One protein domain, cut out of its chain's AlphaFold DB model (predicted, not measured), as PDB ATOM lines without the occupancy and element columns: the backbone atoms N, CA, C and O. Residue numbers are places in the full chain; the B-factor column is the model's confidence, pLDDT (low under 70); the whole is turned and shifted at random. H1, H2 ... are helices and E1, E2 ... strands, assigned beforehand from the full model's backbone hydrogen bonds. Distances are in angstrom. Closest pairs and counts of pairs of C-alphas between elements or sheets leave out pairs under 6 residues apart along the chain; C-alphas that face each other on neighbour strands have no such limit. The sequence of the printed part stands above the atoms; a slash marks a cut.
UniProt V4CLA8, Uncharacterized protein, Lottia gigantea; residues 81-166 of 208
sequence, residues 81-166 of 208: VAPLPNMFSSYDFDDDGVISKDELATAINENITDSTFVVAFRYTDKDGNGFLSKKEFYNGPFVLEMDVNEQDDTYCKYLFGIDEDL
ATOM      1  N   VAL A  81     159.449 201.112 104.360       46.50
ATOM      2  CA  VAL A  81     158.636 200.375 105.329       46.50
ATOM      3  C   VAL A  81     158.137 199.141 104.585       46.50
ATOM      4  O   VAL A  81     157.307 199.252 103.683       46.50
ATOM      5  N   ALA A  82     158.728 197.982 104.873       44.47
ATOM      6  CA  ALA A  82     158.272 196.737 104.281       44.47
ATOM      7  C   ALA A  82     156.835 196.511 104.768       44.47
ATOM      8  O   ALA A  82     156.619 196.595 105.977       44.47
ATOM      9  N   PRO A  83     155.860 196.261 103.880       51.88
ATOM     10  CA  PRO A  83     154.492 196.037 104.309       51.88
ATOM     11  C   PRO A  83     154.435 194.790 105.185       51.88
ATOM     12  O   PRO A  83     154.790 193.683 104.771       51.88
ATOM     13  N   LEU A  84     154.067 195.014 106.441       57.75
ATOM     14  CA  LEU A  84     154.075 194.004 107.480       57.75
ATOM     15  C   LEU A  84     152.711 193.311 107.519       57.75
ATOM     16  O   LEU A  84     151.709 194.010 107.665       57.75
ATOM     17  N   PRO A  85     152.644 191.969 107.411       62.22
ATOM     18  CA  PRO A  85     151.375 191.252 107.457       62.22
ATOM     19  C   PRO A  85     150.680 191.456 108.806       62.22
ATOM     20  O   PRO A  85     151.315 191.388 109.855       62.22
ATOM     21  N   ASN A  86     149.355 191.606 108.816       64.75
ATOM     22  CA  ASN A  86     148.590 191.878 110.047       64.75
ATOM     23  C   ASN A  86     148.257 190.632 110.883       64.75
ATOM     24  O   ASN A  86     147.462 190.665 111.830       64.75
ATOM     25  N   MET A  87     148.856 189.501 110.528       73.56
ATOM     26  CA  MET A  87     148.581 188.205 111.121       73.56
ATOM     27  C   MET A  87     149.537 187.971 112.296       73.56
ATOM     28  O   MET A  87     150.721 187.728 112.081       73.56
ATOM     29  N   PHE A  88     149.045 187.995 113.538       79.31
ATOM     30  CA  PHE A  88     149.880 187.750 114.728       79.31
ATOM     31  C   PHE A  88     150.694 186.441 114.622       79.31
ATOM     32  O   PHE A  88     151.884 186.415 114.917       79.31
ATOM     33  N   SER A  89     150.082 185.385 114.072       81.12
ATOM     34  CA  SER A  89     150.703 184.075 113.809       81.12
ATOM     35  C   SER A  89     151.730 184.054 112.661       81.12
ATOM     36  O   SER A  89     152.058 182.986 112.155       81.12
ATOM     37  N   SER A  90     152.162 185.213 112.158       80.00
ATOM     38  CA  SER A  90     153.329 185.331 111.267       80.00
ATOM     39  C   SER A  90     154.566 185.908 111.968       80.00
ATOM     40  O   SER A  90     155.640 185.923 111.372       80.00
ATOM     41  N   TYR A  91     154.412 186.332 113.229       81.56
ATOM     42  CA  TYR A  91     155.475 186.834 114.105       81.56
ATOM     43  C   TYR A  91     155.737 185.883 115.267       81.56
ATOM     44  O   TYR A  91     156.887 185.684 115.621       81.56
ATOM     45  N   ASP A  92     154.675 185.317 115.838       87.12
ATOM     46  CA  ASP A  92     154.721 184.238 116.826       87.12
ATOM     47  C   ASP A  92     155.245 182.967 116.124       87.12
ATOM     48  O   ASP A  92     154.534 182.369 115.310       87.12
ATOM     49  N   PHE A  93     156.530 182.637 116.320       84.00
ATOM     50  CA  PHE A  93     157.202 181.527 115.625       84.00
ATOM     51  C   PHE A  93     157.235 180.234 116.446       84.00
ATOM     52  O   PHE A  93     157.446 179.162 115.865       84.00
ATOM     53  N   ASP A  94     157.074 180.319 117.768       87.19
ATOM     54  CA  ASP A  94     156.985 179.166 118.667       87.19
ATOM     55  C   ASP A  94     155.554 178.855 119.158       87.19
ATOM     56  O   ASP A  94     155.358 177.846 119.845       87.19
ATOM     57  N   ASP A  95     154.558 179.624 118.694       86.25
ATOM     58  CA  ASP A  95     153.128 179.533 119.030       86.25
ATOM     59  C   ASP A  95     152.857 179.734 120.546       86.25
ATOM     60  O   ASP A  95     151.874 179.205 121.088       86.25
ATOM     61  N   ASP A  96     153.704 180.495 121.261       88.69
ATOM     62  CA  ASP A  96     153.548 180.755 122.703       88.69
ATOM     63  C   ASP A  96     152.439 181.779 123.031       88.69
ATOM     64  O   ASP A  96     151.895 181.804 124.145       88.69
ATOM     65  N   GLY A  97     152.007 182.558 122.032       86.31
ATOM     66  CA  GLY A  97     150.919 183.525 122.127       86.31
ATOM     67  C   GLY A  97     151.322 184.948 122.525       86.31
ATOM     68  O   GLY A  97     150.420 185.797 122.630       86.31
ATOM     69  N   VAL A  98     152.613 185.226 122.707       89.00
ATOM     70  CA  VAL A  98     153.221 186.567 122.727       89.00
ATOM     71  C   VAL A  98     154.169 186.730 121.525       89.00
ATOM     72  O   VAL A  98     154.281 185.848 120.687       89.00
ATOM     73  N   ILE A  99     154.766 187.911 121.351       88.00
ATOM     74  CA  ILE A  99     155.821 188.139 120.351       88.00
ATOM     75  C   ILE A  99     157.028 188.728 121.068       88.00
ATOM     76  O   ILE A  99     156.938 189.799 121.679       88.00
ATOM     77  N   SER A 100     158.174 188.059 120.979       89.06
ATOM     78  CA  SER A 100     159.437 188.580 121.497       89.06
ATOM     79  C   SER A 100     160.081 189.604 120.546       89.06
ATOM     80  O   SER A 100     159.762 189.711 119.360       89.06
ATOM     81  N   LYS A 101     161.041 190.381 121.065       84.81
ATOM     82  CA  LYS A 101     161.805 191.368 120.273       84.81
ATOM     83  C   LYS A 101     162.567 190.736 119.112       84.81
ATOM     84  O   LYS A 101     162.659 191.347 118.049       84.81
ATOM     85  N   ASP A 102     163.104 189.540 119.327       85.50
ATOM     86  CA  ASP A 102     163.947 188.845 118.357       85.50
ATOM     87  C   ASP A 102     163.101 188.271 117.213       85.50
ATOM     88  O   ASP A 102     163.498 188.339 116.050       85.50
ATOM     89  N   GLU A 103     161.901 187.776 117.518       87.88
ATOM     90  CA  GLU A 103     160.923 187.328 116.525       87.88
ATOM     91  C   GLU A 103     160.382 188.485 115.689       87.88
ATOM     92  O   GLU A 103     160.404 188.412 114.460       87.88
ATOM     93  N   LEU A 104     159.979 189.586 116.336       80.62
ATOM     94  CA  LEU A 104     159.508 190.780 115.636       80.62
ATOM     95  C   LEU A 104     160.599 191.338 114.709       80.62
ATOM     96  O   LEU A 104     160.339 191.586 113.536       80.62
ATOM     97  N   ALA A 105     161.838 191.467 115.191       79.75
ATOM     98  CA  ALA A 105     162.959 191.898 114.358       79.75
ATOM     99  C   ALA A 105     163.241 190.921 113.201       79.75
ATOM    100  O   ALA A 105     163.524 191.350 112.085       79.75
ATOM    101  N   THR A 106     163.106 189.609 113.432       79.75
ATOM    102  CA  THR A 106     163.267 188.582 112.389       79.75
ATOM    103  C   THR A 106     162.178 188.668 111.317       79.75
ATOM    104  O   THR A 106     162.483 188.524 110.133       79.75
ATOM    105  N   ALA A 107     160.929 188.929 111.706       76.00
ATOM    106  CA  ALA A 107     159.790 189.058 110.798       76.00
ATOM    107  C   ALA A 107     159.830 190.358 109.972       76.00
ATOM    108  O   ALA A 107     159.562 190.331 108.773       76.00
ATOM    109  N   ILE A 108     160.221 191.477 110.594       71.62
ATOM    110  CA  ILE A 108     160.389 192.784 109.930       71.62
ATOM    111  C   ILE A 108     161.702 192.833 109.117       71.62
ATOM    112  O   ILE A 108     161.837 193.616 108.178       71.62
ATOM    113  N   ASN A 109     162.671 191.969 109.444       68.75
ATOM    114  CA  ASN A 109     164.033 191.965 108.900       68.75
ATOM    115  C   ASN A 109     164.780 193.308 109.135       68.75
ATOM    116  O   ASN A 109     165.670 193.686 108.369       68.75
ATOM    117  N   GLU A 110     164.448 194.008 110.228       66.31
ATOM    118  CA  GLU A 110     165.227 195.126 110.786       66.31
ATOM    119  C   GLU A 110     166.211 194.637 111.863       66.31
ATOM    120  O   GLU A 110     166.063 193.544 112.415       66.31
ATOM    121  N   ASN A 111     167.239 195.434 112.184       62.50
ATOM    122  CA  ASN A 111     168.141 195.075 113.275       62.50
ATOM    123  C   ASN A 111     167.573 195.550 114.615       62.50
ATOM    124  O   ASN A 111     167.226 196.712 114.788       62.50
ATOM    125  N   ILE A 112     167.642 194.685 115.626       63.34
ATOM    126  CA  ILE A 112     167.272 194.993 117.023       63.34
ATOM    127  C   ILE A 112     168.049 196.214 117.575       63.34
ATOM    128  O   ILE A 112     167.614 196.864 118.524       63.34
ATOM    129  N   THR A 113     169.208 196.538 116.990       61.25
ATOM    130  CA  THR A 113     170.029 197.712 117.332       61.25
ATOM    131  C   THR A 113     169.516 199.043 116.779       61.25
ATOM    132  O   THR A 113     170.041 200.082 117.181       61.25
ATOM    133  N   ASP A 114     168.537 199.044 115.873       68.75
ATOM    134  CA  ASP A 114     168.008 200.273 115.289       68.75
ATOM    135  C   ASP A 114     167.136 201.014 116.321       68.75
ATOM    136  O   ASP A 114     166.199 200.480 116.921       68.75
ATOM    137  N   SER A 115     167.487 202.274 116.591       68.31
ATOM    138  CA  SER A 115     166.888 203.055 117.683       68.31
ATOM    139  C   SER A 115     165.402 203.349 117.462       68.31
ATOM    140  O   SER A 115     164.653 203.480 118.429       68.31
ATOM    141  N   THR A 116     164.972 203.403 116.201       70.56
ATOM    142  CA  THR A 116     163.574 203.502 115.763       70.56
ATOM    143  C   THR A 116     162.760 202.290 116.207       70.56
ATOM    144  O   THR A 116     161.744 202.466 116.881       70.56
ATOM    145  N   PHE A 117     163.240 201.076 115.922       77.25
ATOM    146  CA  PHE A 117     162.614 199.818 116.336       77.25
ATOM    147  C   PHE A 117     162.472 199.738 117.861       77.25
ATOM    148  O   PHE A 117     161.389 199.468 118.380       77.25
ATOM    149  N   VAL A 118     163.539 200.065 118.602       77.81
ATOM    150  CA  VAL A 118     163.520 200.059 120.075       77.81
ATOM    151  C   VAL A 118     162.503 201.060 120.641       77.81
ATOM    152  O   VAL A 118     161.846 200.761 121.641       77.81
ATOM    153  N   VAL A 119     162.343 202.236 120.025       80.12
ATOM    154  CA  VAL A 119     161.331 203.223 120.440       80.12
ATOM    155  C   VAL A 119     159.917 202.743 120.108       80.12
ATOM    156  O   VAL A 119     159.060 202.803 120.988       80.12
ATOM    157  N   ALA A 120     159.674 202.217 118.903       78.06
ATOM    158  CA  ALA A 120     158.368 201.694 118.492       78.06
ATOM    159  C   ALA A 120     157.915 200.513 119.368       78.06
ATOM    160  O   ALA A 120     156.781 200.497 119.856       78.06
ATOM    161  N   PHE A 121     158.825 199.576 119.661       83.44
ATOM    162  CA  PHE A 121     158.568 198.469 120.581       83.44
ATOM    163  C   PHE A 121     158.152 198.990 121.961       83.44
ATOM    164  O   PHE A 121     157.092 198.630 122.461       83.44
ATOM    165  N   ARG A 122     158.937 199.906 122.549       83.25
ATOM    166  CA  ARG A 122     158.656 200.503 123.870       83.25
ATOM    167  C   ARG A 122     157.394 201.368 123.927       83.25
ATOM    168  O   ARG A 122     156.947 201.683 125.023       83.25
ATOM    169  N   TYR A 123     156.864 201.799 122.784       83.94
ATOM    170  CA  TYR A 123     155.584 202.509 122.703       83.94
ATOM    171  C   TYR A 123     154.385 201.549 122.621       83.94
ATOM    172  O   TYR A 123     153.261 201.933 122.942       83.94
ATOM    173  N   THR A 124     154.631 200.314 122.175       83.88
ATOM    174  CA  THR A 124     153.618 199.261 122.000       83.88
ATOM    175  C   THR A 124     153.486 198.389 123.246       83.88
ATOM    176  O   THR A 124     152.371 198.083 123.658       83.88
ATOM    177  N   ASP A 125     154.625 198.036 123.844       88.88
ATOM    178  CA  ASP A 125     154.790 197.348 125.128       88.88
ATOM    179  C   ASP A 125     154.296 198.263 126.267       88.88
ATOM    180  O   ASP A 125     155.008 199.173 126.704       88.88
ATOM    181  N   LYS A 126     153.031 198.094 126.681       85.75
ATOM    182  CA  LYS A 126     152.359 198.992 127.641       85.75
ATOM    183  C   LYS A 126     152.525 198.538 129.080       85.75
ATOM    184  O   LYS A 126     152.483 199.381 129.978       85.75
ATOM    185  N   ASP A 127     152.670 197.237 129.310       87.12
ATOM    186  CA  ASP A 127     152.959 196.698 130.639       87.12
ATOM    187  C   ASP A 127     154.468 196.668 130.961       87.12
ATOM    188  O   ASP A 127     154.844 196.584 132.134       87.12
ATOM    189  N   GLY A 128     155.330 196.846 129.953       86.44
ATOM    190  CA  GLY A 128     156.782 196.896 130.093       86.44
ATOM    191  C   GLY A 128     157.423 195.518 130.257       86.44
ATOM    192  O   GLY A 128     158.564 195.441 130.728       86.44
ATOM    193  N   ASN A 129     156.708 194.435 129.934       87.81
ATOM    194  CA  ASN A 129     157.170 193.066 130.154       87.81
ATOM    195  C   ASN A 129     158.268 192.632 129.154       87.81
ATOM    196  O   ASN A 129     159.009 191.686 129.431       87.81
ATOM    197  N   GLY A 130     158.436 193.355 128.037       85.94
ATOM    198  CA  GLY A 130     159.440 193.080 127.007       85.94
ATOM    199  C   GLY A 130     158.988 192.182 125.850       85.94
ATOM    200  O   GLY A 130     159.817 191.897 124.982       85.94
ATOM    201  N   PHE A 131     157.712 191.802 125.820       89.50
ATOM    202  CA  PHE A 131     156.999 191.006 124.821       89.50
ATOM    203  C   PHE A 131     155.727 191.753 124.393       89.50
ATOM    204  O   PHE A 131     155.180 192.546 125.152       89.50
ATOM    205  N   LEU A 132     155.220 191.500 123.187       87.38
ATOM    206  CA  LEU A 132     153.953 192.079 122.733       87.38
ATOM    207  C   LEU A 132     152.837 191.043 122.827       87.38
ATOM    208  O   LEU A 132     152.855 190.029 122.131       87.38
ATOM    209  N   SER A 133     151.824 191.309 123.651       88.19
ATOM    210  CA  SER A 133     150.594 190.518 123.606       88.19
ATOM    211  C   SER A 133     149.807 190.803 122.320       88.19
ATOM    212  O   SER A 133     149.908 191.881 121.732       88.19
ATOM    213  N   LYS A 134     148.917 189.879 121.926       84.81
ATOM    214  CA  LYS A 134     147.979 190.059 120.793       84.81
ATOM    215  C   LYS A 134     147.271 191.417 120.817       84.81
ATOM    216  O   LYS A 134     147.092 192.045 119.780       84.81
ATOM    217  N   LYS A 135     146.881 191.895 122.004       84.56
ATOM    218  CA  LYS A 135     146.203 193.189 122.168       84.56
ATOM    219  C   LYS A 135     147.137 194.374 121.968       84.56
ATOM    220  O   LYS A 135     146.691 195.389 121.454       84.56
ATOM    221  N   GLU A 136     148.387 194.283 122.396       85.88
ATOM    222  CA  GLU A 136     149.361 195.363 122.221       85.88
ATOM    223  C   GLU A 136     149.806 195.456 120.770       85.88
ATOM    224  O   GLU A 136     149.769 196.547 120.214       85.88
ATOM    225  N   PHE A 137     150.077 194.316 120.128       81.75
ATOM    226  CA  PHE A 137     150.418 194.228 118.708       81.75
ATOM    227  C   PHE A 137     149.421 194.991 117.812       81.75
ATOM    228  O   PHE A 137     149.824 195.884 117.073       81.75
ATOM    229  N   TYR A 138     148.111 194.739 117.954       78.25
ATOM    230  CA  TYR A 138     147.069 195.449 117.188       78.25
ATOM    231  C   TYR A 138     146.843 196.918 117.590       78.25
ATOM    232  O   TYR A 138     146.161 197.642 116.872       78.25
ATOM    233  N   ASN A 139     147.369 197.364 118.733       75.81
ATOM    234  CA  ASN A 139     147.290 198.757 119.190       75.81
ATOM    235  C   ASN A 139     148.621 199.517 119.011       75.81
ATOM    236  O   ASN A 139     148.744 200.643 119.501       75.81
ATOM    237  N   GLY A 140     149.627 198.896 118.387       71.12
ATOM    238  CA  GLY A 140     150.941 199.492 118.170       71.12
ATOM    239  C   GLY A 140     150.947 200.508 117.024       71.12
ATOM    240  O   GLY A 140     150.137 200.403 116.106       71.12
ATOM    241  N   PRO A 141     151.892 201.465 117.016       64.31
ATOM    242  CA  PRO A 141     152.086 202.413 115.922       64.31
ATOM    243  C   PRO A 141     152.838 201.792 114.726       64.31
ATOM    244  O   PRO A 141     153.402 202.517 113.909       64.31
ATOM    245  N   PHE A 142     152.909 200.460 114.640       67.19
ATOM    246  CA  PHE A 142     153.481 199.775 113.489       67.19
ATOM    247  C   PHE A 142     152.567 199.995 112.281       67.19
ATOM    248  O   PHE A 142     151.359 199.776 112.374       67.19
ATOM    249  N   VAL A 143     153.142 200.415 111.149       52.28
ATOM    250  CA  VAL A 143     152.418 200.500 109.872       52.28
ATOM    251  C   VAL A 143     152.235 199.081 109.344       52.28
ATOM    252  O   VAL A 143     153.025 198.542 108.576       52.28
ATOM    253  N   LEU A 144     151.197 198.473 109.890       59.25
ATOM    254  CA  LEU A 144     150.645 197.183 109.560       59.25
ATOM    255  C   LEU A 144     149.759 197.362 108.320       59.25
ATOM    256  O   LEU A 144     148.791 198.128 108.378       59.25
ATOM    257  N   GLU A 145     150.080 196.686 107.210       52.22
ATOM    258  CA  GLU A 145     149.182 196.654 106.051       52.22
ATOM    259  C   GLU A 145     147.942 195.852 106.439       52.22
ATOM    260  O   GLU A 145     147.876 194.625 106.343       52.22
ATOM    261  N   MET A 146     146.921 196.576 106.905       47.94
ATOM    262  CA  MET A 146     145.566 196.060 106.827       47.94
ATOM    263  C   MET A 146     145.344 195.704 105.361       47.94
ATOM    264  O   MET A 146     145.579 196.560 104.510       47.94
ATOM    265  N   ASP A 147     144.886 194.480 105.084       43.91
ATOM    266  CA  ASP A 147     144.392 194.071 103.767       43.91
ATOM    267  C   ASP A 147     143.111 194.875 103.447       43.91
ATOM    268  O   ASP A 147     141.994 194.351 103.433       43.91
ATOM    269  N   VAL A 148     143.256 196.189 103.261       49.78
ATOM    270  CA  VAL A 148     142.233 197.059 102.701       49.78
ATOM    271  C   VAL A 148     142.180 196.668 101.239       49.78
ATOM    272  O   VAL A 148     143.135 196.894 100.496       49.78
ATOM    273  N   ASN A 149     141.091 196.013 100.841       50.38
ATOM    274  CA  ASN A 149     140.896 195.649  99.446       50.38
ATOM    275  C   ASN A 149     141.082 196.906  98.589       50.38
ATOM    276  O   ASN A 149     140.499 197.947  98.886       50.38
ATOM    277  N   GLU A 150     141.856 196.779  97.511       53.69
ATOM    278  CA  GLU A 150     142.316 197.845  96.597       53.69
ATOM    279  C   GLU A 150     141.171 198.543  95.810       53.69
ATOM    280  O   GLU A 150     141.378 199.129  94.755       53.69
ATOM    281  N   GLN A 151     139.932 198.415  96.288       53.09
ATOM    282  CA  GLN A 151     138.699 199.005  95.769       53.09
ATOM    283  C   GLN A 151     138.026 199.963  96.773       53.09
ATOM    284  O   GLN A 151     137.081 200.654  96.396       53.09
ATOM    285  N   ASP A 152     138.504 200.048  98.021       49.41
ATOM    286  CA  ASP A 152     137.968 200.948  99.052       49.41
ATOM    287  C   ASP A 152     138.737 202.290  99.110       49.41
ATOM    288  O   ASP A 152     139.268 202.676 100.156       49.41
ATOM    289  N   ASP A 153     138.735 203.052  98.004       56.94
ATOM    290  CA  ASP A 153     139.277 204.435  97.908       56.94
ATOM    291  C   ASP A 153     138.794 205.352  99.055       56.94
ATOM    292  O   ASP A 153     139.481 206.284  99.488       56.94
ATOM    293  N   THR A 154     137.613 205.042  99.595       57.47
ATOM    294  CA  THR A 154     136.993 205.647 100.777       57.47
ATOM    295  C   THR A 154     137.937 205.737 101.984       57.47
ATOM    296  O   THR A 154     137.908 206.733 102.706       57.47
ATOM    297  N   TYR A 155     138.789 204.729 102.221       55.91
ATOM    298  CA  TYR A 155     139.699 204.733 103.373       55.91
ATOM    299  C   TYR A 155     140.862 205.717 103.182       55.91
ATOM    300  O   TYR A 155     141.233 206.424 104.120       55.91
ATOM    301  N   CYS A 156     141.375 205.843 101.955       53.69
ATOM    302  CA  CYS A 156     142.384 206.842 101.604       53.69
ATOM    303  C   CYS A 156     141.836 208.273 101.748       53.69
ATOM    304  O   CYS A 156     142.498 209.108 102.367       53.69
ATOM    305  N   LYS A 157     140.607 208.550 101.277       56.69
ATOM    306  CA  LYS A 157     139.942 209.853 101.506       56.69
ATOM    307  C   LYS A 157     139.810 210.172 103.005       56.69
ATOM    308  O   LYS A 157     140.138 211.282 103.422       56.69
ATOM    309  N   TYR A 158     139.422 209.186 103.822       57.94
ATOM    310  CA  TYR A 158     139.262 209.355 105.272       57.94
ATOM    311  C   TYR A 158     140.587 209.609 106.014       57.94
ATOM    312  O   TYR A 158     140.632 210.432 106.925       57.94
ATOM    313  N   LEU A 159     141.677 208.932 105.629       56.59
ATOM    314  CA  LEU A 159     142.969 209.039 106.321       56.59
ATOM    315  C   LEU A 159     143.691 210.374 106.061       56.59
ATOM    316  O   LEU A 159     144.411 210.858 106.933       56.59
ATOM    317  N   PHE A 160     143.490 210.978 104.886       61.56
ATOM    318  CA  PHE A 160     144.095 212.266 104.522       61.56
ATOM    319  C   PHE A 160     143.214 213.488 104.826       61.56
ATOM    320  O   PHE A 160     143.664 214.612 104.608       61.56
ATOM    321  N   GLY A 161     141.991 213.297 105.337       52.22
ATOM    322  CA  GLY A 161     141.068 214.404 105.623       52.22
ATOM    323  C   GLY A 161     140.713 215.215 104.373       52.22
ATOM    324  O   GLY A 161     140.550 216.431 104.453       52.22
ATOM    325  N   ILE A 162     140.658 214.553 103.213       53.59
ATOM    326  CA  ILE A 162     140.234 215.178 101.959       53.59
ATOM    327  C   ILE A 162     138.710 215.131 101.946       53.59
ATOM    328  O   ILE A 162     138.103 214.225 101.368       53.59
ATOM    329  N   ASP A 163     138.111 216.105 102.629       48.12
ATOM    330  CA  ASP A 163     136.696 216.418 102.484       48.12
ATOM    331  C   ASP A 163     136.407 216.677 100.989       48.12
ATOM    332  O   ASP A 163     137.224 217.270 100.274       48.12
ATOM    333  N   GLU A 164     135.273 216.175 100.490       56.91
ATOM    334  CA  GLU A 164     134.994 216.050  99.044       56.91
ATOM    335  C   GLU A 164     134.935 217.402  98.299       56.91
ATOM    336  O   GLU A 164     135.033 217.455  97.073       56.91
ATOM    337  N   ASP A 165     134.870 218.495  99.055       53.84
ATOM    338  CA  ASP A 165     134.853 219.894  98.635       53.84
ATOM    339  C   ASP A 165     136.117 220.339  97.858       53.84
ATOM    340  O   ASP A 165     136.083 221.354  97.159       53.84
ATOM    341  N   LEU A 166     137.247 219.619  97.966       53.50
ATOM    342  CA  LEU A 166     138.523 220.025  97.345       53.50
ATOM    343  C   LEU A 166     138.749 219.469  95.922       53.50
ATOM    344  O   LEU A 166     139.743 219.804  95.276       53.50
TER     345      LEU A 166
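This is residues 81 to 166 of the 208 residues of an uncharacterized protein of Lottia gigantea (UniProt V4CLA8). A small head holds a tiny sheet of two strands, E1 and E2, with H1 following at one end of it, H3 at the other, and the last turn of H2 near E2; from this head a long arm leads away to H4, and residues 149 to 155 and 157 to 166 stick out. The printed part has 86 residues, in the order E1, H1, H2, E2, H3, H4, with the two strands antiparallel. The class is mostly helix, though under half of the residues are in named elements. The whole is loose, with a radius of gyration of the C-alphas of 15.3 A, and elongated, spanning 47 by 25 by 23 A.

Residues 81 to 97 hold no named element. E1 is residues 98 to 100, 6.6 A long, from C-alpha 98 at (153.221, 186.567, 122.727). H1 is residues 101 to 108, 10.5 A, and H2 residues 115 to 124, 14.5 A. E2 is residues 131 to 133, 6.5 A, and H3 residues 134 to 137, 5.3 A. H4, residues 153 to 160, 11.3 A, ends at C-alpha 160 at (144.095, 212.266, 104.522).

E1 and E2 are antiparallel neighbours at 155 degrees, with N 99 and O 132 at 3.0 A. H1 and H2 are close but not clearly touching, the closest C-alphas being those of Lys 101 and Phe 121, 7.8 A; their lines are only just about perpendicular, at 71 degrees. H2 and H3 are close but not clearly touching, at C-alphas 124 and 136, 5.8 A. H4 is apart from H3. Every O i to N i+4 pair is within hydrogen-bond range in H1, H2 and H4; H3 is too short for one.

The C-alphas of Asp 94 and Asp 165 are farthest apart, 50.5 A. The printed part has no cut. The link H3 to H4 is long. Residues 84 to 85 pair with 144 to 145, parallel. pLDDT is under 70 in residues 81 to 86, 109 to 115 and 141 to 166.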